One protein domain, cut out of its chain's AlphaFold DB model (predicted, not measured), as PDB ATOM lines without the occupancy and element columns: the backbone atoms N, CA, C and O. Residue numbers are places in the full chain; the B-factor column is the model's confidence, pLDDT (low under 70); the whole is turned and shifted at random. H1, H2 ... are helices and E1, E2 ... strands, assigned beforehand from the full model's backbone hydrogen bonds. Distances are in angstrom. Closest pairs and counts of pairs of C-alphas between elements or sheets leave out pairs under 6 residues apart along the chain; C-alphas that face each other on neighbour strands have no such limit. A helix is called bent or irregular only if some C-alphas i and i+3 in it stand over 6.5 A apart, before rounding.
ATOM      1  N   LYS A  33      30.636   7.749  27.976       96.88
ATOM      2  CA  LYS A  33      30.349   8.077  29.381       96.88
ATOM      3  C   LYS A  33      31.577   8.640  30.086       96.88
ATOM      4  O   LYS A  33      31.464   9.648  30.772       96.88
ATOM      5  N   ALA A  34      32.747   8.037  29.883       97.81
ATOM      6  CA  ALA A  34      34.000   8.539  30.441       97.81
ATOM      7  C   ALA A  34      34.396   9.901  29.840       97.81
ATOM      8  O   ALA A  34      34.824  10.797  30.567       97.81
ATOM      9  N   LEU A  35      34.206  10.093  28.530       98.31
ATOM     10  CA  LEU A  35      34.475  11.369  27.861       98.31
ATOM     11  C   LEU A  35      33.585  12.491  28.406       98.31
ATOM     12  O   LEU A  35      34.110  13.531  28.796       98.31
ATOM     13  N   VAL A  36      32.273  12.266  28.507       98.00
ATOM     14  CA  VAL A  36      31.337  13.237  29.092       98.00
ATOM     15  C   VAL A  36      31.647  13.467  30.570       98.00
ATOM     16  O   VAL A  36      31.699  14.613  31.012       98.00
ATOM     17  N   ALA A  37      31.931  12.412  31.335       98.06
ATOM     18  CA  ALA A  37      32.278  12.545  32.745       98.06
ATOM     19  C   ALA A  37      33.555  13.376  32.951       98.06
ATOM     20  O   ALA A  37      33.626  14.153  33.901       98.06
ATOM     21  N   CYS A  38      34.567  13.228  32.096       98.44
ATOM     22  CA  CYS A  38      35.831  13.940  32.259       98.44
ATOM     23  C   CYS A  38      35.786  15.364  31.695       98.44
ATOM     24  O   CYS A  38      36.199  16.315  32.353       98.44
ATOM     25  N   PHE A  39      35.278  15.509  30.474       98.38
ATOM     26  CA  PHE A  39      35.394  16.724  29.672       98.38
ATOM     27  C   PHE A  39      34.068  17.491  29.534       98.38
ATOM     28  O   PHE A  39      34.069  18.611  29.037       98.38
ATOM     29  N   GLY A  40      32.943  16.926  29.973       97.88
ATOM     30  CA  GLY A  40      31.602  17.489  29.793       97.88
ATOM     31  C   GLY A  40      30.975  17.165  28.433       97.88
ATOM     32  O   GLY A  40      31.614  16.622  27.535       97.88
ATOM     33  N   GLU A  41      29.702  17.529  28.266       97.69
ATOM     34  CA  GLU A  41      28.896  17.224  27.066       97.69
ATOM     35  C   GLU A  41      29.519  17.751  25.763       97.69
ATOM     36  O   GLU A  41      29.432  17.124  24.709       97.69
ATOM     37  N   ASN A  42      30.219  18.890  25.830       97.81
ATOM     38  CA  ASN A  42      30.848  19.515  24.666       97.81
ATOM     39  C   ASN A  42      32.281  19.016  24.389       97.81
ATOM     40  O   ASN A  42      33.058  19.692  23.713       97.81
ATOM     41  N   TYR A  43      32.665  17.836  24.893       98.25
ATOM     42  CA  TYR A  43      34.027  17.308  24.738       98.25
ATOM     43  C   TYR A  43      34.496  17.261  23.273       98.25
ATOM     44  O   TYR A  43      35.664  17.502  22.968       98.25
ATOM     45  N   ARG A  44      33.578  17.013  22.328       97.56
ATOM     46  CA  ARG A  44      33.894  16.909  20.895       97.56
ATOM     47  C   ARG A  44      34.505  18.190  20.317       97.56
ATOM     48  O   ARG A  44      35.240  18.095  19.336       97.56
ATOM     49  N   ALA A  45      34.280  19.353  20.935       97.75
ATOM     50  CA  ALA A  45      34.890  20.619  20.526       97.75
ATOM     51  C   ALA A  45      36.427  20.621  20.641       97.75
ATOM     52  O   ALA A  45      37.097  21.344  19.904       97.75
ATOM     53  N   ALA A  46      37.007  19.788  21.512       97.19
ATOM     54  CA  ALA A  46      38.459  19.631  21.612       97.19
ATOM     55  C   ALA A  46      39.069  18.793  20.464       97.19
ATOM     56  O   ALA A  46      40.280  18.848  20.241       97.19
ATOM     57  N   GLY A  47      38.256  18.059  19.697       95.56
ATOM     58  CA  GLY A  47      38.701  17.328  18.509       95.56
ATOM     59  C   GLY A  47      39.753  16.249  18.796       95.56
ATOM     60  O   GLY A  47      39.638  15.480  19.752       95.56
ATOM     61  N   SER A  48      40.782  16.176  17.948       94.81
ATOM     62  CA  SER A  48      41.834  15.149  18.020       94.81
ATOM     63  C   SER A  48      42.673  15.200  19.298       94.81
ATOM     64  O   SER A  48      43.281  14.192  19.653       94.81
ATOM     65  N   ALA A  49      42.678  16.333  20.012       95.12
ATOM     66  CA  ALA A  49      43.451  16.505  21.240       95.12
ATOM     67  C   ALA A  49      43.077  15.476  22.316       95.12
ATOM     68  O   ALA A  49      43.946  15.031  23.055       95.12
ATOM     69  N   ILE A  50      41.805  15.069  22.369       97.25
ATOM     70  CA  ILE A  50      41.296  14.129  23.378       97.25
ATOM     71  C   ILE A  50      40.604  12.902  22.765       97.25
ATOM     72  O   ILE A  50      40.030  12.092  23.486       97.25
ATOM     73  N   SER A  51      40.632  12.720  21.438       96.00
ATOM     74  CA  SER A  51      39.936  11.583  20.807       96.00
ATOM     75  C   SER A  51      40.570  10.225  21.138       96.00
ATOM     76  O   SER A  51      39.922   9.186  21.028       96.00
ATOM     77  N   HIS A  52      41.832  10.218  21.570       94.50
ATOM     78  CA  HIS A  52      42.526   9.022  22.052       94.50
ATOM     79  C   HIS A  52      42.183   8.658  23.509       94.50
ATOM     80  O   HIS A  52      42.515   7.565  23.958       94.50
ATOM     81  N   CYS A  53      41.491   9.533  24.244       97.06
ATOM     82  CA  CYS A  53      41.122   9.284  25.632       97.06
ATOM     83  C   CYS A  53      40.088   8.165  25.768       97.06
ATOM     84  O   CYS A  53      39.147   8.077  24.976       97.06
ATOM     85  N   PHE A  54      40.225   7.372  26.835       97.00
ATOM     86  CA  PHE A  54      39.283   6.329  27.253       97.00
ATOM     87  C   PHE A  54      38.975   5.289  26.171       97.00
ATOM     88  O   PHE A  54      37.860   4.762  26.099       97.00
ATOM     89  N   GLN A  55      39.932   5.029  25.278       95.12
ATOM     90  CA  GLN A  55      39.801   3.943  24.320       95.12
ATOM     91  C   GLN A  55      39.955   2.595  25.024       95.12
ATOM     92  O   GLN A  55      40.729   2.431  25.974       95.12
ATOM     93  N   GLU A  56      39.183   1.630  24.539       93.38
ATOM     94  CA  GLU A  56      39.308   0.241  24.952       93.38
ATOM     95  C   GLU A  56      40.722  -0.259  24.632       93.38
ATOM     96  O   GLU A  56      41.250  -0.013  23.545       93.38
ATOM     97  N   HIS A  57      41.328  -0.928  25.607       91.94
ATOM     98  CA  HIS A  57      42.703  -1.423  25.603       91.94
ATOM     99  C   HIS A  57      43.792  -0.345  25.467       91.94
ATOM    100  O   HIS A  57      44.941  -0.669  25.175       91.94
ATOM    101  N   ASP A  58      43.458   0.926  25.710       92.81
ATOM    102  CA  ASP A  58      44.431   2.019  25.792       92.81
ATOM    103  C   ASP A  58      44.861   2.273  27.247       92.81
ATOM    104  O   ASP A  58      44.259   1.823  28.226       92.81
ATOM    105  N   THR A  59      45.926   3.041  27.394       93.81
ATOM    106  CA  THR A  59      46.491   3.479  28.663       93.81
ATOM    107  C   THR A  59      45.871   4.781  29.171       93.81
ATOM    108  O   THR A  59      45.921   5.037  30.369       93.81
ATOM    109  N   HIS A  60      45.228   5.592  28.327       96.44
ATOM    110  CA  HIS A  60      44.674   6.898  28.710       96.44
ATOM    111  C   HIS A  60      43.290   6.799  29.370       96.44
ATOM    112  O   HIS A  60      42.293   7.298  28.844       96.44
ATOM    113  N   ASN A  61      43.230   6.124  30.519       97.12
ATOM    114  CA  ASN A  61      41.986   5.751  31.194       97.12
ATOM    115  C   ASN A  61      41.792   6.365  32.596       97.12
ATOM    116  O   ASN A  61      40.750   6.149  33.212       97.12
ATOM    117  N   THR A  62      42.710   7.211  33.076       98.06
ATOM    118  CA  THR A  62      42.482   8.048  34.272       98.06
ATOM    119  C   THR A  62      42.031   9.447  33.868       98.06
ATOM    120  O   THR A  62      42.743  10.122  33.125       98.06
ATOM    121  N   CYS A  63      40.902   9.923  34.402       98.44
ATOM    122  CA  CYS A  63      40.516  11.329  34.286       98.44
ATOM    123  C   CYS A  63      41.175  12.170  35.384       98.44
ATOM    124  O   CYS A  63      40.957  11.947  36.580       98.44
ATOM    125  N   CYS A  64      41.940  13.165  34.956       98.00
ATOM    126  CA  CYS A  64      42.699  14.075  35.790       98.00
ATOM    127  C   CYS A  64      42.153  15.498  35.685       98.00
ATOM    128  O   CYS A  64      41.810  15.948  34.597       98.00
ATOM    129  N   MET A  65      42.129  16.220  36.798       98.44
ATOM    130  CA  MET A  65      41.868  17.654  36.851       98.44
ATOM    131  C   MET A  65      43.190  18.347  37.169       98.44
ATOM    132  O   MET A  65      43.558  18.456  38.339       98.44
ATOM    133  N   LEU A  66      43.924  18.736  36.127       98.31
ATOM    134  CA  LEU A  66      45.263  19.308  36.236       98.31
ATOM    135  C   LEU A  66      45.188  20.730  36.780       98.31
ATOM    136  O   LEU A  66      44.427  21.548  36.268       98.31
ATOM    137  N   ASP A  67      46.007  21.034  37.777       98.50
ATOM    138  CA  ASP A  67      46.250  22.399  38.239       98.50
ATOM    139  C   ASP A  67      47.372  23.075  37.440       98.50
ATOM    140  O   ASP A  67      48.093  22.429  36.672       98.50
ATOM    141  N   LYS A  68      47.537  24.389  37.623       98.19
ATOM    142  CA  LYS A  68      48.542  25.165  36.888       98.19
ATOM    143  C   LYS A  68      49.957  24.626  37.076       98.19
ATOM    144  O   LYS A  68      50.685  24.466  36.103       98.19
ATOM    145  N   ARG A  69      50.327  24.256  38.305       97.69
ATOM    146  CA  ARG A  69      51.660  23.714  38.591       97.69
ATOM    147  C   ARG A  69      51.942  22.425  37.816       97.69
ATOM    148  O   ARG A  69      53.052  22.266  37.310       97.69
ATOM    149  N   ALA A  70      50.970  21.515  37.710       96.56
ATOM    150  CA  ALA A  70      51.132  20.310  36.901       96.56
ATOM    151  C   ALA A  70      51.218  20.632  35.402       96.56
ATOM    152  O   ALA A  70      52.038  20.029  34.710       96.56
ATOM    153  N   ARG A  71      50.422  21.587  34.901       97.38
ATOM    154  CA  ARG A  71      50.501  22.045  33.502       97.38
ATOM    155  C   ARG A  71      51.886  22.609  33.174       97.38
ATOM    156  O   ARG A  71      52.560  22.080  32.293       97.38
ATOM    157  N   ASP A  72      52.333  23.601  33.941       96.81
ATOM    158  CA  ASP A  72      53.615  24.284  33.738       96.81
ATOM    159  C   ASP A  72      54.797  23.312  33.857       96.81
ATOM    160  O   ASP A  72      55.728  23.346  33.052       96.81
ATOM    161  N   GLY A  73      54.756  22.414  34.848       93.56
ATOM    162  CA  GLY A  73      55.804  21.418  35.066       93.56
ATOM    163  C   GLY A  73      55.943  20.426  33.910       93.56
ATOM    164  O   GLY A  73      57.062  20.060  33.554       93.56
ATOM    165  N   ASN A  74      54.828  20.016  33.296       91.94
ATOM    166  CA  ASN A  74      54.858  19.146  32.121       91.94
ATOM    167  C   ASN A  74      55.434  19.860  30.901       91.94
ATOM    168  O   ASN A  74      56.352  19.333  30.269       91.94
ATOM    169  N   ASP A  75      54.955  21.070  30.613       94.56
ATOM    170  CA  ASP A  75      55.427  21.837  29.460       94.56
ATOM    171  C   ASP A  75      56.931  22.139  29.584       94.56
ATOM    172  O   ASP A  75      57.687  21.956  28.628       94.56
ATOM    173  N   ALA A  76      57.397  22.499  30.786       93.44
ATOM    174  CA  ALA A  76      58.816  22.719  31.074       93.44
ATOM    175  C   ALA A  76      59.675  21.450  30.916       93.44
ATOM    176  O   ALA A  76      60.855  21.542  30.581       93.44
ATOM    177  N   ALA A  77      59.092  20.265  31.121       87.94
ATOM    178  CA  ALA A  77      59.743  18.974  30.899       87.94
ATOM    179  C   ALA A  77      59.695  18.508  29.428       87.94
ATOM    180  O   ALA A  77      60.104  17.387  29.126       87.94
ATOM    181  N   GLY A  78      59.196  19.343  28.506       87.31
ATOM    182  CA  GLY A  78      59.058  19.010  27.087       87.31
ATOM    183  C   GLY A  78      57.844  18.133  26.770       87.31
ATOM    184  O   GLY A  78      57.765  17.573  25.678       87.31
ATOM    185  N   ASN A  79      56.902  18.006  27.708       86.38
ATOM    186  CA  ASN A  79      55.651  17.284  27.524       86.38
ATOM    187  C   ASN A  79      54.489  18.287  27.389       86.38
ATOM    188  O   ASN A  79      54.061  18.831  28.403       86.38
ATOM    189  N   PRO A  80      53.935  18.527  26.185       91.50
ATOM    190  CA  PRO A  80      53.022  19.647  25.914       91.50
ATOM    191  C   PRO A  80      51.597  19.470  26.485       91.50
ATOM    192  O   PRO A  80      50.636  20.043  25.966       91.50
ATOM    193  N   ILE A  81      51.420  18.642  27.521       92.94
ATOM    194  CA  ILE A  81      50.128  18.380  28.171       92.94
ATOM    195  C   ILE A  81      49.558  19.652  28.807       92.94
ATOM    196  O   ILE A  81      48.336  19.825  28.819       92.94
ATOM    197  N   GLY A  82      50.401  20.545  29.331       95.62
ATOM    198  CA  GLY A  82      49.945  21.782  29.957       95.62
ATOM    199  C   GLY A  82      49.189  22.648  28.957       95.62
ATOM    200  O   GLY A  82      47.984  22.873  29.114       95.62
ATOM    201  N   ALA A  83      49.866  23.021  27.874       97.31
ATOM    202  CA  ALA A  83      49.286  23.777  26.772       97.31
ATOM    203  C   ALA A  83      48.091  23.053  26.125       97.31
ATOM    204  O   ALA A  83      47.040  23.668  25.918       97.31
ATOM    205  N   ALA A  84      48.210  21.746  25.854       97.44
ATOM    206  CA  ALA A  84      47.161  20.971  25.190       97.44
ATOM    207  C   ALA A  84      45.880  20.852  26.035       97.44
ATOM    208  O   ALA A  84      44.776  21.034  25.514       97.44
ATOM    209  N   SER A  85      46.007  20.595  27.341       98.12
ATOM    210  CA  SER A  85      44.852  20.485  28.243       98.12
ATOM    211  C   SER A  85      44.118  21.814  28.403       98.12
ATOM    212  O   SER A  85      42.886  21.849  28.416       98.12
ATOM    213  N   LEU A  86      44.858  22.923  28.458       98.44
ATOM    214  CA  LEU A  86      44.295  24.263  28.546       98.44
ATOM    215  C   LEU A  86      43.579  24.677  27.254       98.44
ATOM    216  O   LEU A  86      42.481  25.235  27.304       98.44
ATOM    217  N   GLU A  87      44.166  24.386  26.091       98.50
ATOM    218  CA  GLU A  87      43.521  24.626  24.799       98.50
ATOM    219  C   GLU A  87      42.238  23.797  24.648       98.50
ATOM    220  O   GLU A  87      41.198  24.332  24.250       98.50
ATOM    221  N   ALA A  88      42.279  22.510  25.006       98.38
ATOM    222  CA  ALA A  88      41.109  21.641  24.980       98.38
ATOM    223  C   ALA A  88      39.997  22.175  25.897       98.38
ATOM    224  O   ALA A  88      38.861  22.325  25.447       98.38
ATOM    225  N   ALA A  89      40.326  22.538  27.142       98.56
ATOM    226  CA  ALA A  89      39.368  23.091  28.099       98.56
ATOM    227  C   ALA A  89      38.682  24.362  27.569       98.56
ATOM    228  O   ALA A  89      37.464  24.503  27.676       98.56
ATOM    229  N   ARG A  90      39.442  25.256  26.925       98.69
ATOM    230  CA  ARG A  90      38.918  26.475  26.287       98.69
ATOM    231  C   ARG A  90      37.953  26.175  25.147       98.69
ATOM    232  O   ARG A  90      36.865  26.746  25.111       98.69
ATOM    233  N   LYS A  91      38.313  25.251  24.247       98.50
ATOM    234  CA  LYS A  91      37.444  24.831  23.134       98.50
ATOM    235  C   LYS A  91      36.137  24.226  23.637       98.50
ATOM    236  O   LYS A  91      35.070  24.593  23.156       98.50
ATOM    237  N   ILE A  92      36.220  23.349  24.634       98.44
ATOM    238  CA  ILE A  92      35.057  22.726  25.279       98.44
ATOM    239  C   ILE A  92      34.161  23.788  25.924       98.44
ATOM    240  O   ILE A  92      32.944  23.752  25.752       98.44
ATOM    241  N   ALA A  93      34.751  24.751  26.633       98.12
ATOM    242  CA  ALA A  93      34.015  25.832  27.281       98.12
ATOM    243  C   ALA A  93      33.490  26.898  26.300       98.12
ATOM    244  O   ALA A  93      32.713  27.755  26.715       98.12
ATOM    245  N   GLY A  94      33.928  26.882  25.036       98.06
ATOM    246  CA  GLY A  94      33.635  27.938  24.067       98.06
ATOM    247  C   GLY A  94      34.225  29.295  24.463       98.06
ATOM    248  O   GLY A  94      33.610  30.320  24.188       98.06
ATOM    249  N   LYS A  95      35.378  29.304  25.144       98.56
ATOM    250  CA  LYS A  95      36.013  30.510  25.697       98.56
ATOM    251  C   LYS A  95      37.361  30.803  25.051       98.56
ATOM    252  O   LYS A  95      38.141  29.896  24.767       98.56
ATOM    253  N   SER A  96      37.667  32.085  24.885       98.19
ATOM    254  CA  SER A  96      39.003  32.569  24.528       98.19
ATOM    255  C   SER A  96      39.995  32.466  25.695       98.19
ATOM    256  O   SER A  96      39.629  32.211  26.846       98.19
ATOM    257  N   ALA A  97      41.280  32.710  25.418       97.88
ATOM    258  CA  ALA A  97      42.309  32.784  26.455       97.88
ATOM    259  C   ALA A  97      42.099  33.954  27.432       97.88
ATOM    260  O   ALA A  97      42.521  33.863  28.580       97.88
ATOM    261  N   GLN A  98      41.434  35.026  26.997       97.88
ATOM    262  CA  GLN A  98      41.094  36.171  27.840       97.88
ATOM    263  C   GLN A  98      39.936  35.845  28.795       97.88
ATOM    264  O   GLN A  98      39.952  36.271  29.945       97.88
ATOM    265  N   GLU A  99      38.951  35.066  28.341       98.31
ATOM    266  CA  GLU A  99      37.784  34.658  29.143       98.31
ATOM    267  C   GLU A  99      38.072  33.474  30.076       98.31
ATOM    268  O   GLU A  99      37.355  33.252  31.054       98.31
ATOM    269  N   MET A 100      39.098  32.686  29.753       98.19
ATOM    270  CA  MET A 100      39.602  31.583  30.565       98.19
ATOM    271  C   MET A 100      41.138  31.662  30.622       98.19
ATOM    272  O   MET A 100      41.837  30.910  29.919       98.19
ATOM    273  N   PRO A 101      41.677  32.614  31.410       98.06
ATOM    274  CA  PRO A 101      43.113  32.746  31.607       98.06
ATOM    275  C   PRO A 101      43.665  31.515  32.324       98.06
ATOM    276  O   PRO A 101      42.948  30.814  33.035       98.06
ATOM    277  N   ASP A 102      44.953  31.251  32.128       98.12
ATOM    278  CA  ASP A 102      45.655  30.195  32.855       98.12
ATOM    279  C   ASP A 102      45.969  30.660  34.283       98.12
ATOM    280  O   ASP A 102      47.042  31.204  34.542       98.12
ATOM    281  N   SER A 103      44.995  30.525  35.186       98.00
ATOM    282  CA  SER A 103      45.125  30.920  36.592       98.00
ATOM    283  C   SER A 103      45.427  29.729  37.505       98.00
ATOM    284  O   SER A 103      45.238  28.569  37.124       98.00
ATOM    285  N   ASP A 104      45.875  30.018  38.726       97.81
ATOM    286  CA  ASP A 104      46.191  29.002  39.737       97.81
ATOM    287  C   ASP A 104      44.947  28.224  40.201       97.81
ATOM    288  O   ASP A 104      45.040  27.057  40.582       97.81
ATOM    289  N   GLU A 105      43.763  28.836  40.126       97.56
ATOM    290  CA  GLU A 105      42.484  28.217  40.489       97.56
ATOM    291  C   GLU A 105      41.882  27.373  39.357       97.56
ATOM    292  O   GLU A 105      40.964  26.579  39.593       97.56
ATOM    293  N   LEU A 106      42.366  27.539  38.121       98.19
ATOM    294  CA  LEU A 106      41.842  26.818  36.969       98.19
ATOM    295  C   LEU A 106      42.317  25.361  36.983       98.19
ATOM    296  O   LEU A 106      43.505  25.067  36.817       98.19
ATOM    297  N   LEU A 107      41.351  24.446  37.067       98.44
ATOM    298  CA  LEU A 107      41.558  23.027  36.807       98.44
ATOM    299  C   LEU A 107      41.151  22.679  35.373       98.44
ATOM    300  O   LEU A 107      40.024  22.962  34.965       98.44
ATOM    301  N   THR A 108      42.041  22.029  34.625       98.56
ATOM    302  CA  THR A 108      41.768  21.564  33.257       98.56
ATOM    303  C   THR A 108      41.599  20.043  33.239       98.56
ATOM    304  O   THR A 108      42.437  19.331  33.796       98.56
ATOM    305  N   PRO A 109      40.522  19.508  32.637       98.38
ATOM    306  CA  PRO A 109      40.367  18.068  32.502       98.38
ATOM    307  C   PRO A 109      41.372  17.509  31.490       98.38
ATOM    308  O   PRO A 109      41.595  18.097  30.429       98.38
ATOM    309  N   TRP A 110      41.957  16.356  31.798       98.25
ATOM    310  CA  TRP A 110      42.850  15.627  30.903       98.25
ATOM    311  C   TRP A 110      42.795  14.125  31.179       98.25
ATOM    312  O   TRP A 110      42.718  13.706  32.332       98.25
ATOM    313  N   CYS A 111      42.855  13.303  30.133       97.88
ATOM    314  CA  CYS A 111      43.033  11.866  30.308       97.88
ATOM    315  C   CYS A 111      44.527  11.554  30.421       97.88
ATOM    316  O   CYS A 111      45.353  12.115  29.706       97.88
ATOM    317  N   THR A 112      44.897  10.669  31.332       96.50
ATOM    318  CA  THR A 112      46.302  10.342  31.592       96.50
ATOM    319  C   THR A 112      46.521   8.841  31.604       96.50
ATOM    320  O   THR A 112      45.573   8.064  31.766       96.50
ATOM    321  N   CYS A 113      47.781   8.445  31.422       95.50
ATOM    322  CA  CYS A 113      48.177   7.053  31.502       95.50
ATOM    323  C   CYS A 113      47.991   6.523  32.933       95.50
ATOM    324  O   CYS A 113      48.752   6.879  33.836       95.50
ATOM    325  N   PHE A 114      47.003   5.649  33.141       94.06
ATOM    326  CA  PHE A 114      46.815   5.007  34.450       94.06
ATOM    327  C   PHE A 114      47.835   3.890  34.696       94.06
ATOM    328  O   PHE A 114      48.142   3.581  35.844       94.06
ATOM    329  N   GLY A 115      48.420   3.334  33.625       93.62
ATOM    330  CA  GLY A 115      49.515   2.363  33.691       93.62
ATOM    331  C   GLY A 115      50.760   2.914  34.392       93.62
ATOM    332  O   GLY A 115      51.396   2.201  35.158       93.62
ATOM    333  N   SER A 116      51.074   4.195  34.195       94.88
ATOM    334  CA  SER A 116      52.181   4.875  34.874       94.88
ATOM    335  C   SER A 116      51.742   5.745  36.057       94.88
ATOM    336  O   SER A 116      52.576   6.411  36.663       94.88
ATOM    337  N   GLN A 117      50.451   5.729  36.420       96.19
ATOM    338  CA  GLN A 117      49.888   6.491  37.544       96.19
ATOM    339  C   GLN A 117      50.200   7.998  37.473       96.19
ATOM    340  O   GLN A 117      50.503   8.649  38.477       96.19
ATOM    341  N   VAL A 118      50.142   8.564  36.262       95.50
ATOM    342  CA  VAL A 118      50.539   9.957  35.992       95.50
ATOM    343  C   VAL A 118      49.725  10.953  36.814       95.50
ATOM    344  O   VAL A 118      50.286  11.869  37.413       95.50
ATOM    345  N   CYS A 119      48.400  10.793  36.864       96.88
ATOM    346  CA  CYS A 119      47.564  11.777  37.543       96.88
ATOM    347  C   CYS A 119      47.792  11.767  39.055       96.88
ATOM    348  O   CYS A 119      47.952  12.831  39.655       96.88
ATOM    349  N   SER A 120      47.854  10.590  39.685       96.94
ATOM    350  CA  SER A 120      48.154  10.524  41.115       96.94
ATOM    351  C   SER A 120      49.587  10.935  41.446       96.94
ATOM    352  O   SER A 120      49.811  11.469  42.531       96.94
ATOM    353  N   HIS A 121      50.550  10.768  40.530       95.19
ATOM    354  CA  HIS A 121      51.891  11.336  40.681       95.19
ATOM    355  C   HIS A 121      51.833  12.867  40.834       95.19
ATOM    356  O   HIS A 121      52.421  13.415  41.769       95.19
ATOM    357  N   TYR A 122      51.064  13.558  39.987       94.44
ATOM    358  CA  TYR A 122      50.863  15.006  40.119       94.44
ATOM    359  C   TYR A 122      50.069  15.361  41.380       94.44
ATOM    360  O   TYR A 122      50.503  16.208  42.159       94.44
ATOM    361  N   ALA A 123      48.968  14.652  41.648       95.94
ATOM    362  CA  ALA A 123      48.098  14.905  42.799       95.94
ATOM    363  C   ALA A 123      48.805  14.771  44.164       95.94
ATOM    364  O   ALA A 123      48.350  15.350  45.147       95.94
ATOM    365  N   LYS A 124      49.929  14.042  44.249       92.44
ATOM    366  CA  LYS A 124      50.758  13.986  45.469       92.44
ATOM    367  C   LYS A 124      51.449  15.305  45.804       92.44
ATOM    368  O   LYS A 124      51.786  15.533  46.962       92.44
ATOM    369  N   SER A 125      51.764  16.115  44.796       90.69
ATOM    370  CA  SER A 125      52.693  17.242  44.937       90.69
ATOM    371  C   SER A 125      52.107  18.586  44.512       90.69
ATOM    372  O   SER A 125      52.734  19.621  44.748       90.69
ATOM    373  N   THR A 126      50.917  18.589  43.916       95.19
ATOM    374  CA  THR A 126      50.235  19.785  43.415       95.19
ATOM    375  C   THR A 126      48.750  19.781  43.805       95.19
ATOM    376  O   THR A 126      48.286  18.892  44.516       95.19
ATOM    377  N   GLY A 127      47.986  20.784  43.366       96.38
ATOM    378  CA  GLY A 127      46.528  20.849  43.515       96.38
ATOM    379  C   GLY A 127      45.747  19.993  42.508       96.38
ATOM    380  O   GLY A 127      44.515  20.070  42.475       96.38
ATOM    381  N   THR A 128      46.440  19.201  41.681       97.62
ATOM    382  CA  THR A 128      45.830  18.271  40.725       97.62
ATOM    383  C   THR A 128      44.957  17.238  41.441       97.62
ATOM    384  O   THR A 128      45.283  16.772  42.532       97.62
ATOM    385  N   LYS A 129      43.836  16.855  40.821       97.62
ATOM    386  CA  LYS A 129      42.890  15.878  41.384       97.62
ATOM    387  C   LYS A 129      42.659  14.725  40.421       97.62
ATOM    388  O   LYS A 129      42.533  14.939  39.221       97.62
ATOM    389  N   VAL A 130      42.507  13.516  40.950       98.31
ATOM    390  CA  VAL A 130      42.045  12.362  40.169       98.31
ATOM    391  C   VAL A 130      40.524  12.284  40.287       98.31
ATOM    392  O   VAL A 130      39.994  12.202  41.397       98.31
ATOM    393  N   LYS A 131      39.805  12.320  39.162       98.00
ATOM    394  CA  LYS A 131      38.337  12.250  39.166       98.00
ATOM    395  C   LYS A 131      37.853  10.800  39.232       98.00
ATOM    396  O   LYS A 131      37.099  10.437  40.135       98.00
ATOM    397  N   PHE A 132      38.328   9.968  38.310       98.50
ATOM    398  CA  PHE A 132      38.026   8.540  38.240       98.50
ATOM    399  C   PHE A 132      39.103   7.792  37.445       98.50
ATOM    400  O   PHE A 132      39.853   8.406  36.681       98.50
ATOM    401  N   VAL A 133      39.121   6.467  37.581       97.81
ATOM    402  CA  VAL A 133      39.809   5.551  36.659       97.81
ATOM    403  C   VAL A 133      38.747   4.727  35.948       97.81
ATOM    404  O   VAL A 133      37.952   4.065  36.611       97.81
ATOM    405  N   ASN A 134      38.707   4.818  34.620       97.62
ATOM    406  CA  ASN A 134      37.805   4.065  33.756       97.62
ATOM    407  C   ASN A 134      38.396   2.683  33.467       97.62
ATOM    408  O   ASN A 134      39.593   2.554  33.212       97.62
ATOM    409  N   ASP A 135      37.549   1.665  33.454       95.38
ATOM    410  CA  ASP A 135      37.938   0.338  33.014       95.38
ATOM    411  C   ASP A 135      38.234   0.353  31.506       95.38
ATOM    412  O   ASP A 135      37.389   0.693  30.670       95.38
ATOM    413  N   CYS A 136      39.466  -0.004  31.152       91.62
ATOM    414  CA  CYS A 136      39.929  -0.064  29.771       91.62
ATOM    415  C   CYS A 136      39.466  -1.326  29.023       91.62
ATOM    416  O   CYS A 136      39.851  -1.506  27.872       91.62
ATOM    417  N   GLY A 137      38.729  -2.245  29.649       89.88
ATOM    418  CA  GLY A 137      38.391  -3.555  29.085       89.88
ATOM    419  C   GLY A 137      39.575  -4.532  29.045       89.88
ATOM    420  O   GLY A 137      39.455  -5.638  28.526       89.88
ATOM    421  N   CYS A 138      40.735  -4.165  29.602       86.75
ATOM    422  CA  CYS A 138      41.970  -4.951  29.501       86.75
ATOM    423  C   CYS A 138      41.901  -6.312  30.222       86.75
ATOM    424  O   CYS A 138      42.627  -7.237  29.863       86.75
ATOM    425  N   ALA A 139      41.001  -6.455  31.200       83.88
ATOM    426  CA  ALA A 139      40.779  -7.682  31.967       83.88
ATOM    427  C   ALA A 139      39.386  -8.307  31.755       83.88
ATOM    428  O   ALA A 139      38.915  -9.017  32.640       83.88
ATOM    429  N   ALA A 140      38.738  -8.054  30.607       82.19
ATOM    430  CA  ALA A 140      37.323  -8.375  30.343       82.19
ATOM    431  C   ALA A 140      36.309  -7.534  31.149       82.19
ATOM    432  O   ALA A 140      35.161  -7.934  31.342       82.19
ATOM    433  N   GLY A 141      36.750  -6.364  31.608       81.19
ATOM    434  CA  GLY A 141      35.923  -5.366  32.270       81.19
ATOM    435  C   GLY A 141      34.987  -4.600  31.330       81.19
ATOM    436  O   GLY A 141      34.923  -4.884  30.132       81.19
ATOM    437  N   THR A 142      34.227  -3.637  31.862       89.00
ATOM    438  CA  THR A 142      33.190  -2.919  31.090       89.00
ATOM    439  C   THR A 142      33.548  -1.442  30.895       89.00
ATOM    440  O   THR A 142      33.383  -0.659  31.830       89.00
ATOM    441  N   PRO A 143      33.936  -1.002  29.679       87.44
ATOM    442  CA  PRO A 143      34.180   0.412  29.406       87.44
ATOM    443  C   PRO A 143      33.007   1.314  29.818       87.44
ATOM    444  O   PRO A 143      31.847   1.046  29.493       87.44
ATOM    445  N   GLY A 144      33.305   2.424  30.497       90.81
ATOM    446  CA  GLY A 144      32.309   3.334  31.078       90.81
ATOM    447  C   GLY A 144      31.926   2.991  32.518       90.81
ATOM    448  O   GLY A 144      31.173   3.741  33.144       90.81
ATOM    449  N   LYS A 145      32.451   1.890  33.059       96.81
ATOM    450  CA  LYS A 145      32.528   1.645  34.497       96.81
ATOM    451  C   LYS A 145      33.940   1.903  35.014       96.81
ATOM    452  O   LYS A 145      34.880   2.060  34.237       96.81
ATOM    453  N   GLY A 146      34.077   2.009  36.329       97.19
ATOM    454  CA  GLY A 146      35.372   2.102  36.980       97.19
ATOM    455  C   GLY A 146      35.273   2.528  38.437       97.19
ATOM    456  O   GLY A 146      34.294   2.235  39.120       97.19
ATOM    457  N   PHE A 147      36.284   3.244  38.926       97.75
ATOM    458  CA  PHE A 147      36.352   3.673  40.324       97.75
ATOM    459  C   PHE A 147      36.385   5.198  40.439       97.75
ATOM    460  O   PHE A 147      37.250   5.853  39.853       97.75
ATOM    461  N   CYS A 148      35.469   5.771  41.230       98.00
ATOM    462  CA  CYS A 148      35.520   7.192  41.573       98.00
ATOM    463  C   CYS A 148      36.672   7.468  42.541       98.00
ATOM    464  O   CYS A 148      36.784   6.844  43.596       98.00
ATOM    465  N   MET A 149      37.477   8.472  42.207       97.75
ATOM    466  CA  MET A 149      38.685   8.830  42.947       97.75
ATOM    467  C   MET A 149      38.546  10.152  43.714       97.75
ATOM    468  O   MET A 149      39.315  10.422  44.632       97.75
ATOM    469  N   SER A 150      37.520  10.951  43.404       94.94
ATOM    470  CA  SER A 150      37.327  12.316  43.917       94.94
ATOM    471  C   SER A 150      37.215  12.445  45.443       94.94
ATOM    472  O   SER A 150      37.456  13.523  45.984       94.94
ATOM    473  N   LYS A 151      36.853  11.365  46.146       95.69
ATOM    474  CA  LYS A 151      36.727  11.324  47.616       95.69
ATOM    475  C   LYS A 151      37.924  10.676  48.315       95.69
ATOM    476  O   LYS A 151      37.920  10.564  49.538       95.69
ATOM    477  N   ILE A 152      38.920  10.214  47.563       96.38
ATOM    478  CA  ILE A 152      40.100   9.564  48.126       96.38
ATOM    479  C   ILE A 152      41.075  10.646  48.612       96.38
ATOM    480  O   ILE A 152      41.381  11.568  47.853       96.38
ATOM    481  N   PRO A 153      41.579  10.561  49.856       94.31
ATOM    482  CA  PRO A 153      42.566  11.509  50.359       94.31
ATOM    483  C   PRO A 153      43.825  11.543  49.487       94.31
ATOM    484  O   PRO A 153      44.288  10.505  49.011       94.31
ATOM    485  N   ALA A 154      44.441  12.720  49.353       92.19
ATOM    486  CA  ALA A 154      45.672  12.891  48.575       92.19
ATOM    487  C   ALA A 154      46.817  11.968  49.042       92.19
ATOM    488  O   ALA A 154      47.618  11.516  48.232       92.19
ATOM    489  N   SER A 155      46.865  11.614  50.331       93.50
ATOM    490  CA  SER A 155      47.842  10.661  50.879       93.50
ATOM    491  C   SER A 155      47.684   9.235  50.344       93.50
ATOM    492  O   SER A 155      48.652   8.484  50.313       93.50
ATOM    493  N   SER A 156      46.475   8.853  49.926       95.44
ATOM    494  CA  SER A 156      46.133   7.491  49.496       95.44
ATOM    495  C   SER A 156      45.912   7.388  47.988       95.44
ATOM    496  O   SER A 156      45.843   6.284  47.452       95.44
ATOM    497  N   ILE A 157      45.811   8.523  47.288       96.12
ATOM    498  CA  ILE A 157      45.342   8.560  45.902       96.12
ATOM    499  C   ILE A 157      46.205   7.739  44.944       96.12
ATOM    500  O   ILE A 157      45.689   7.081  44.047       96.12
ATOM    501  N   TYR A 158      47.514   7.719  45.171       95.69
ATOM    502  CA  TYR A 158      48.443   6.966  44.339       95.69
ATOM    503  C   TYR A 158      48.290   5.467  44.491       95.69
ATOM    504  O   TYR A 158      48.169   4.771  43.489       95.69
ATOM    505  N   ASN A 159      48.211   4.971  45.723       95.75
ATOM    506  CA  ASN A 159      48.011   3.544  45.948       95.75
ATOM    507  C   ASN A 159      46.622   3.109  45.455       95.75
ATOM    508  O   ASN A 159      46.460   1.984  44.999       95.75
ATOM    509  N   CYS A 160      45.636   4.011  45.471       96.81
ATOM    510  CA  CYS A 160      44.304   3.765  44.926       96.81
ATOM    511  C   CYS A 160      44.238   3.738  43.397       96.81
ATOM    512  O   CYS A 160      43.577   2.855  42.850       96.81
ATOM    513  N   GLU A 161      44.950   4.626  42.700       96.94
ATOM    514  CA  GLU A 161      45.104   4.518  41.245       96.94
ATOM    515  C   GLU A 161      45.858   3.233  40.868       96.94
ATOM    516  O   GLU A 161      45.418   2.506  39.979       96.94
ATOM    517  N   GLY A 162      46.932   2.898  41.591       96.00
ATOM    518  CA  GLY A 162      47.678   1.652  41.401       96.00
ATOM    519  C   GLY A 162      46.841   0.401  41.683       96.00
ATOM    520  O   GLY A 162      46.879  -0.558  40.916       96.00
ATOM    521  N   TRP A 163      46.009   0.416  42.728       96.38
ATOM    522  CA  TRP A 163      45.085  -0.682  43.022       96.38
ATOM    523  C   TRP A 163      44.070  -0.870  41.893       96.38
ATOM    524  O   TRP A 163      43.886  -1.996  41.431       96.38
ATOM    525  N   ALA A 164      43.468   0.219  41.398       95.88
ATOM    526  CA  ALA A 164      42.563   0.171  40.248       95.88
ATOM    527  C   ALA A 164      43.271  -0.379  39.000       95.88
ATOM    528  O   ALA A 164      42.733  -1.252  38.319       95.88
ATOM    529  N   ARG A 165      44.515   0.053  38.745       95.06
ATOM    530  CA  ARG A 165      45.366  -0.478  37.674       95.06
ATOM    531  C   ARG A 165      45.529  -1.995  37.770       95.06
ATOM    532  O   ARG A 165      45.343  -2.689  36.769       95.06
ATOM    533  N   THR A 166      45.832  -2.510  38.962       93.88
ATOM    534  CA  THR A 166      45.954  -3.950  39.213       93.88
ATOM    535  C   THR A 166      44.627  -4.683  38.995       93.88
ATOM    536  O   THR A 166      44.634  -5.740  38.364       93.88
ATOM    537  N   GLN A 167      43.488  -4.130  39.437       93.75
ATOM    538  CA  GLN A 167      42.171  -4.745  39.197       93.75
ATOM    539  C   GLN A 167      41.857  -4.863  37.702       93.75
ATOM    540  O   GLN A 167      41.425  -5.918  37.241       93.75
ATOM    541  N   PHE A 168      42.167  -3.823  36.926       94.00
ATOM    542  CA  PHE A 168      41.982  -3.818  35.473       94.00
ATOM    543  C   PHE A 168      43.099  -4.541  34.705       94.00
ATOM    544  O   PHE A 168      43.091  -4.549  33.476       94.00
ATOM    545  N   ARG A 169      44.060  -5.160  35.412       93.06
ATOM    546  CA  ARG A 169      45.223  -5.880  34.860       93.06
ATOM    547  C   ARG A 169      46.013  -5.069  33.829       93.06
ATOM    548  O   ARG A 169      46.537  -5.628  32.868       93.06
ATOM    549  N   MET A 170      46.113  -3.758  34.028       93.00
ATOM    550  CA  MET A 170      46.932  -2.898  33.178       93.00
ATOM    551  C   MET A 170      48.403  -2.963  33.619       93.00
ATOM    552  O   MET A 170      48.711  -2.633  34.772       93.00
ATOM    553  N   PRO A 171      49.331  -3.359  32.730       92.75
ATOM    554  CA  PRO A 171      50.748  -3.392  33.063       92.75
ATOM    555  C   PRO A 171      51.287  -2.009  33.439       92.75
ATOM    556  O   PRO A 171      51.034  -1.008  32.756       92.75
ATOM    557  N   GLY A 172      52.068  -1.972  34.518       94.62
ATOM    558  CA  GLY A 172      52.831  -0.792  34.896       94.62
ATOM    559  C   GLY A 172      53.916  -0.494  33.863       94.62
ATOM    560  O   GLY A 172      54.575  -1.407  33.370       94.62
ATOM    561  N   HIS A 173      54.116   0.777  33.526       94.81
ATOM    562  CA  HIS A 173      55.223   1.213  32.670       94.81
ATOM    563  C   HIS A 173      55.645   2.642  33.016       94.81
ATOM    564  O   HIS A 173      54.937   3.343  33.733       94.81
ATOM    565  N   ALA A 174      56.814   3.069  32.542       93.81
ATOM    566  CA  ALA A 174      57.272   4.446  32.702       93.81
ATOM    567  C   ALA A 174      56.687   5.351  31.607       93.81
ATOM    568  O   ALA A 174      56.490   4.924  30.469       93.81
ATOM    569  N   THR A 175      56.489   6.624  31.932       89.81
ATOM    570  CA  THR A 175      56.182   7.690  30.965       89.81
ATOM    571  C   THR A 175      57.164   8.848  31.155       89.81
ATOM    572  O   THR A 175      57.748   8.967  32.231       89.81
ATOM    573  N   PRO A 176      57.393   9.722  30.159       84.44
ATOM    574  CA  PRO A 176      58.283  10.870  30.335       84.44
ATOM    575  C   PRO A 176      57.946  11.672  31.606       84.44
ATOM    576  O   PRO A 176      56.808  12.095  31.796       84.44
ATOM    577  N   GLY A 177      58.925  11.825  32.502       83.75
ATOM    578  CA  GLY A 177      58.766  12.520  33.785       83.75
ATOM    579  C   GLY A 177      58.138  11.706  34.927       83.75
ATOM    580  O   GLY A 177      58.136  12.185  36.057       83.75
ATOM    581  N   VAL A 178      57.659  10.481  34.684       89.69
ATOM    582  CA  VAL A 178      57.048   9.612  35.706       89.69
ATOM    583  C   VAL A 178      57.651   8.210  35.623       89.69
ATOM    584  O   VAL A 178      57.500   7.500  34.626       89.69
ATOM    585  N   ALA A 179      58.358   7.810  36.680       92.62
ATOM    586  CA  ALA A 179      58.947   6.478  36.774       92.62
ATOM    587  C   ALA A 179      57.867   5.386  36.742       92.62
ATOM    588  O   ALA A 179      56.727   5.614  37.144       92.62
ATOM    589  N   GLN A 180      58.245   4.188  36.294       95.38
ATOM    590  CA  GLN A 180      57.356   3.033  36.346       95.38
ATOM    591  C   GLN A 180      56.909   2.777  37.797       95.38
ATOM    592  O   GLN A 180      57.770   2.693  38.680       95.38
ATOM    593  N   PRO A 181      55.597   2.647  38.061       94.00
ATOM    594  CA  PRO A 181      55.114   2.348  39.398       94.00
ATOM    595  C   PRO A 181      55.469   0.915  39.807       94.00
ATOM    596  O   PRO A 181      55.518   0.013  38.969       94.00
ATOM    597  N   SER A 182      55.671   0.706  41.110       89.88
ATOM    598  CA  SER A 182      55.781  -0.636  41.688       89.88
ATOM    599  C   SER A 182      54.439  -1.374  41.618       89.88
ATOM    600  O   SER A 182      53.372  -0.756  41.697       89.88
ATOM    601  N   ASP A 183      54.492  -2.697  41.484       83.25
ATOM    602  CA  ASP A 183      53.326  -3.578  41.597       83.25
ATOM    603  C   ASP A 183      53.097  -4.072  43.040       83.25
ATOM    604  O   ASP A 183      52.013  -4.561  43.353       83.25
ATOM    605  N   ASP A 184      54.074  -3.894  43.937       81.50
ATOM    606  CA  ASP A 184      54.106  -4.561  45.247       81.50
ATOM    607  C   ASP A 184      53.276  -3.854  46.343       81.50
ATOM    608  O   ASP A 184      53.021  -4.431  47.399       81.50
ATOM    609  N   GLU A 185      52.827  -2.612  46.112       75.75
ATOM    610  CA  GLU A 185      52.269  -1.732  47.164       75.75
ATOM    611  C   GLU A 185      50.910  -1.094  46.810       75.75
ATOM    612  O   GLU A 185      50.497  -0.070  47.362       75.75
ATOM    613  N   ASN A 186      50.164  -1.712  45.898       88.44
ATOM    614  CA  ASN A 186      48.882  -1.193  45.428       88.44
ATOM    615  C   ASN A 186      47.726  -1.593  46.355       88.44
ATOM    616  O   ASN A 186      46.903  -2.435  46.007       88.44
ATOM    617  N   VAL A 187      47.659  -0.998  47.548       93.88
ATOM    618  CA  VAL A 187      46.570  -1.204  48.521       93.88
ATOM    619  C   VAL A 187      45.697   0.043  48.616       93.88
ATOM    620  O   VAL A 187      46.196   1.156  48.771       93.88
ATOM    621  N   CYS A 188      44.377  -0.138  48.568       96.00
ATOM    622  CA  CYS A 188      43.426   0.962  48.676       96.00
ATOM    623  C   CYS A 188      42.207   0.589  49.516       96.00
ATOM    624  O   CYS A 188      41.202   0.118  48.990       96.00
ATOM    625  N   GLU A 189      42.260   0.873  50.815       95.88
ATOM    626  CA  GLU A 189      41.147   0.616  51.743       95.88
ATOM    627  C   GLU A 189      39.834   1.271  51.283       95.88
ATOM    628  O   GLU A 189      38.746   0.734  51.476       95.88
ATOM    629  N   ALA A 190      39.927   2.423  50.610       95.50
ATOM    630  CA  ALA A 190      38.769   3.146  50.102       95.50
ATOM    631  C   ALA A 190      38.041   2.434  48.948       95.50
ATOM    632  O   ALA A 190      36.876   2.760  48.707       95.50
ATOM    633  N   LEU A 191      38.689   1.505  48.239       95.94
ATOM    634  CA  LEU A 191      38.136   0.818  47.062       95.94
ATOM    635  C   LEU A 191      38.093  -0.706  47.206       95.94
ATOM    636  O   LEU A 191      37.304  -1.354  46.524       95.94
ATOM    637  N   GLN A 192      38.898  -1.286  48.093       94.19
ATOM    638  CA  GLN A 192      38.945  -2.726  48.306       94.19
ATOM    639  C   GLN A 192      37.563  -3.296  48.642       94.19
ATOM    640  O   GLN A 192      36.867  -2.821  49.539       94.19
ATOM    641  N   GLY A 193      37.169  -4.326  47.888       93.06
ATOM    642  CA  GLY A 193      35.870  -4.986  48.024       93.06
ATOM    643  C   GLY A 193      34.683  -4.192  47.470       93.06
ATOM    644  O   GLY A 193      33.554  -4.664  47.586       93.06
ATOM    645  N   LYS A 194      34.901  -3.013  46.877       94.12
ATOM    646  CA  LYS A 194      33.844  -2.258  46.198       94.12
ATOM    647  C   LYS A 194      33.723  -2.684  44.745       94.12
ATOM    648  O   LYS A 194      34.715  -2.984  44.086       94.12
ATOM    649  N   GLU A 195      32.493  -2.661  44.256       94.69
ATOM    650  CA  GLU A 195      32.202  -2.855  42.842       94.69
ATOM    651  C   GLU A 195      32.569  -1.612  42.028       94.69
ATOM    652  O   GLU A 195      32.583  -0.485  42.536       94.69
ATOM    653  N   GLU A 196      32.835  -1.824  40.742       96.00
ATOM    654  CA  GLU A 196      32.929  -0.733  39.781       96.00
ATOM    655  C   GLU A 196      31.585  -0.007  39.656       96.00
ATOM    656  O   GLU A 196      30.515  -0.618  39.582       96.00
ATOM    657  N   VAL A 197      31.646   1.315  39.559       97.19
ATOM    658  CA  VAL A 197      30.485   2.192  39.384       97.19
ATOM    659  C   VAL A 197      30.470   2.793  37.986       97.19
ATOM    660  O   VAL A 197      31.477   2.786  37.283       97.19
ATOM    661  N   ASP A 198      29.330   3.348  37.576       97.12
ATOM    662  CA  ASP A 198      29.268   4.167  36.363       97.12
ATOM    663  C   ASP A 198      30.082   5.454  36.574       97.12
ATOM    664  O   ASP A 198      29.788   6.235  37.486       97.12
ATOM    665  N   VAL A 199      31.100   5.690  35.741       96.88
ATOM    666  CA  VAL A 199      32.017   6.831  35.921       96.88
ATOM    667  C   VAL A 199      31.347   8.188  35.712       96.88
ATOM    668  O   VAL A 199      31.870   9.196  36.177       96.88
ATOM    669  N   SER A 200      30.173   8.230  35.072       95.50
ATOM    670  CA  SER A 200      29.363   9.453  34.963       95.50
ATOM    671  C   SER A 200      28.771   9.919  36.296       95.50
ATOM    672  O   SER A 200      28.338  11.064  36.404       95.50
ATOM    673  N   SER A 201      28.777   9.057  37.320       94.69
ATOM    674  CA  SER A 201      28.382   9.409  38.691       94.69
ATOM    675  C   SER A 201      29.533   9.950  39.549       94.69
ATOM    676  O   SER A 201      29.305  10.383  40.684       94.69
ATOM    677  N   CYS A 202      30.753   9.929  39.006       93.50
ATOM    678  CA  CYS A 202      31.913  10.610  39.556       93.50
ATOM    679  C   CYS A 202      31.939  12.082  39.076       93.50
ATOM    680  O   CYS A 202      32.528  12.897  39.812       93.50
TER     681      CYS A 202
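What this domain is: This is residues 33 to 202 of the 202 residues of the protein "Hypothetical protein" of Symbiodinium natans (UniProt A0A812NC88). A twisted antiparallel sheet of four strands forms the core, with H5 and H6 over one face, the short H1 over the other, and H4 slanting over edge strand E2 with H2 and H3 packed on it. From H6 onward a long tail, residues 168 to 202, winds round the outside and pairs briefly with E4. The 170 printed residues hold, in order, H1 H2 E1 H3 H4 E2 H5 E3 E4 H6; the sheet's order is E2 E1 E3 E4. The class is mixed, helices and strands, with under half of the residues in named elements. It is compact, radius of gyration of the C-alphas 14.9 A, yet elongated, spanning 46 by 29 by 25 A.

Where its parts are: Start in the sheet: find C-alpha 60 at (44.674, 6.898, 28.710), where E1, residues 60 to 66, begins its 14.5 A. Beside it look for E2, residues 108 to 113, 16.0 A, and E3, residues 129 to 134, 15.0 A; then E4, residues 145 to 148. H4, residues 81 to 93, covers 17.8 A; H6, residues 157 to 167, covers 15.2 A and ends at C-alpha 167, (42.171, -4.745, 39.197). The shorter helices are H1, residues 33 to 39, from C-alpha 33 at (30.349, 8.077, 29.381); H2, residues 43 to 49; H3, residues 68 to 76; and H5, residues 118 to 123.

How they stand to each other: The sheet is strongly twisted, but only just, with C-alphas up to 4.4 A off its best plane. Between E2 and E1, look at N 64 and O 110, 2.8 A; between E1 and E3, N 65 and O 129, 2.8 A; in the hairpin E3 and E4, N 133 and O 147, 3.0 A. H5 lies over E1 at a height over the sheet of 8.0 A, on the same face as H6, over E3 at 9.5 A. E2, H5 and E3 form a split strand-helix-strand unit, E1 lying between its two strands, with a right-handed crossover. H5 and H6 touch at Ser 120 and Tyr 158, their closest C-alphas, 4.8 A. H1 is on the opposite face from H5. H4 lies over E2; it touches H2, closest C-alphas Ala 46 and Ala 88, 4.7 A, at a shallow tilt of 29 degrees, opposite ways. With residues 81 to 85 alone it touches H3, closest C-alphas Arg 71 and Gly 82, 3.6 A. Every O i to N i+4 pair is within hydrogen-bond range in H1, H3, H4, H5 and H6; H2 has 0 of 3, but 3 of 4 O i to N i+3 pairs, and is irregular, C-alphas 45 and 48 being 9.2 A apart.

The domain as a whole: The C-alphas farthest apart, Gln 98 and Asp 184, are 46.2 A apart. The printed part has no cut; the link from H4 to E2 is long, with 14 residues. Mean pLDDT of the printed part is 95.0, and no printed residue is under 70.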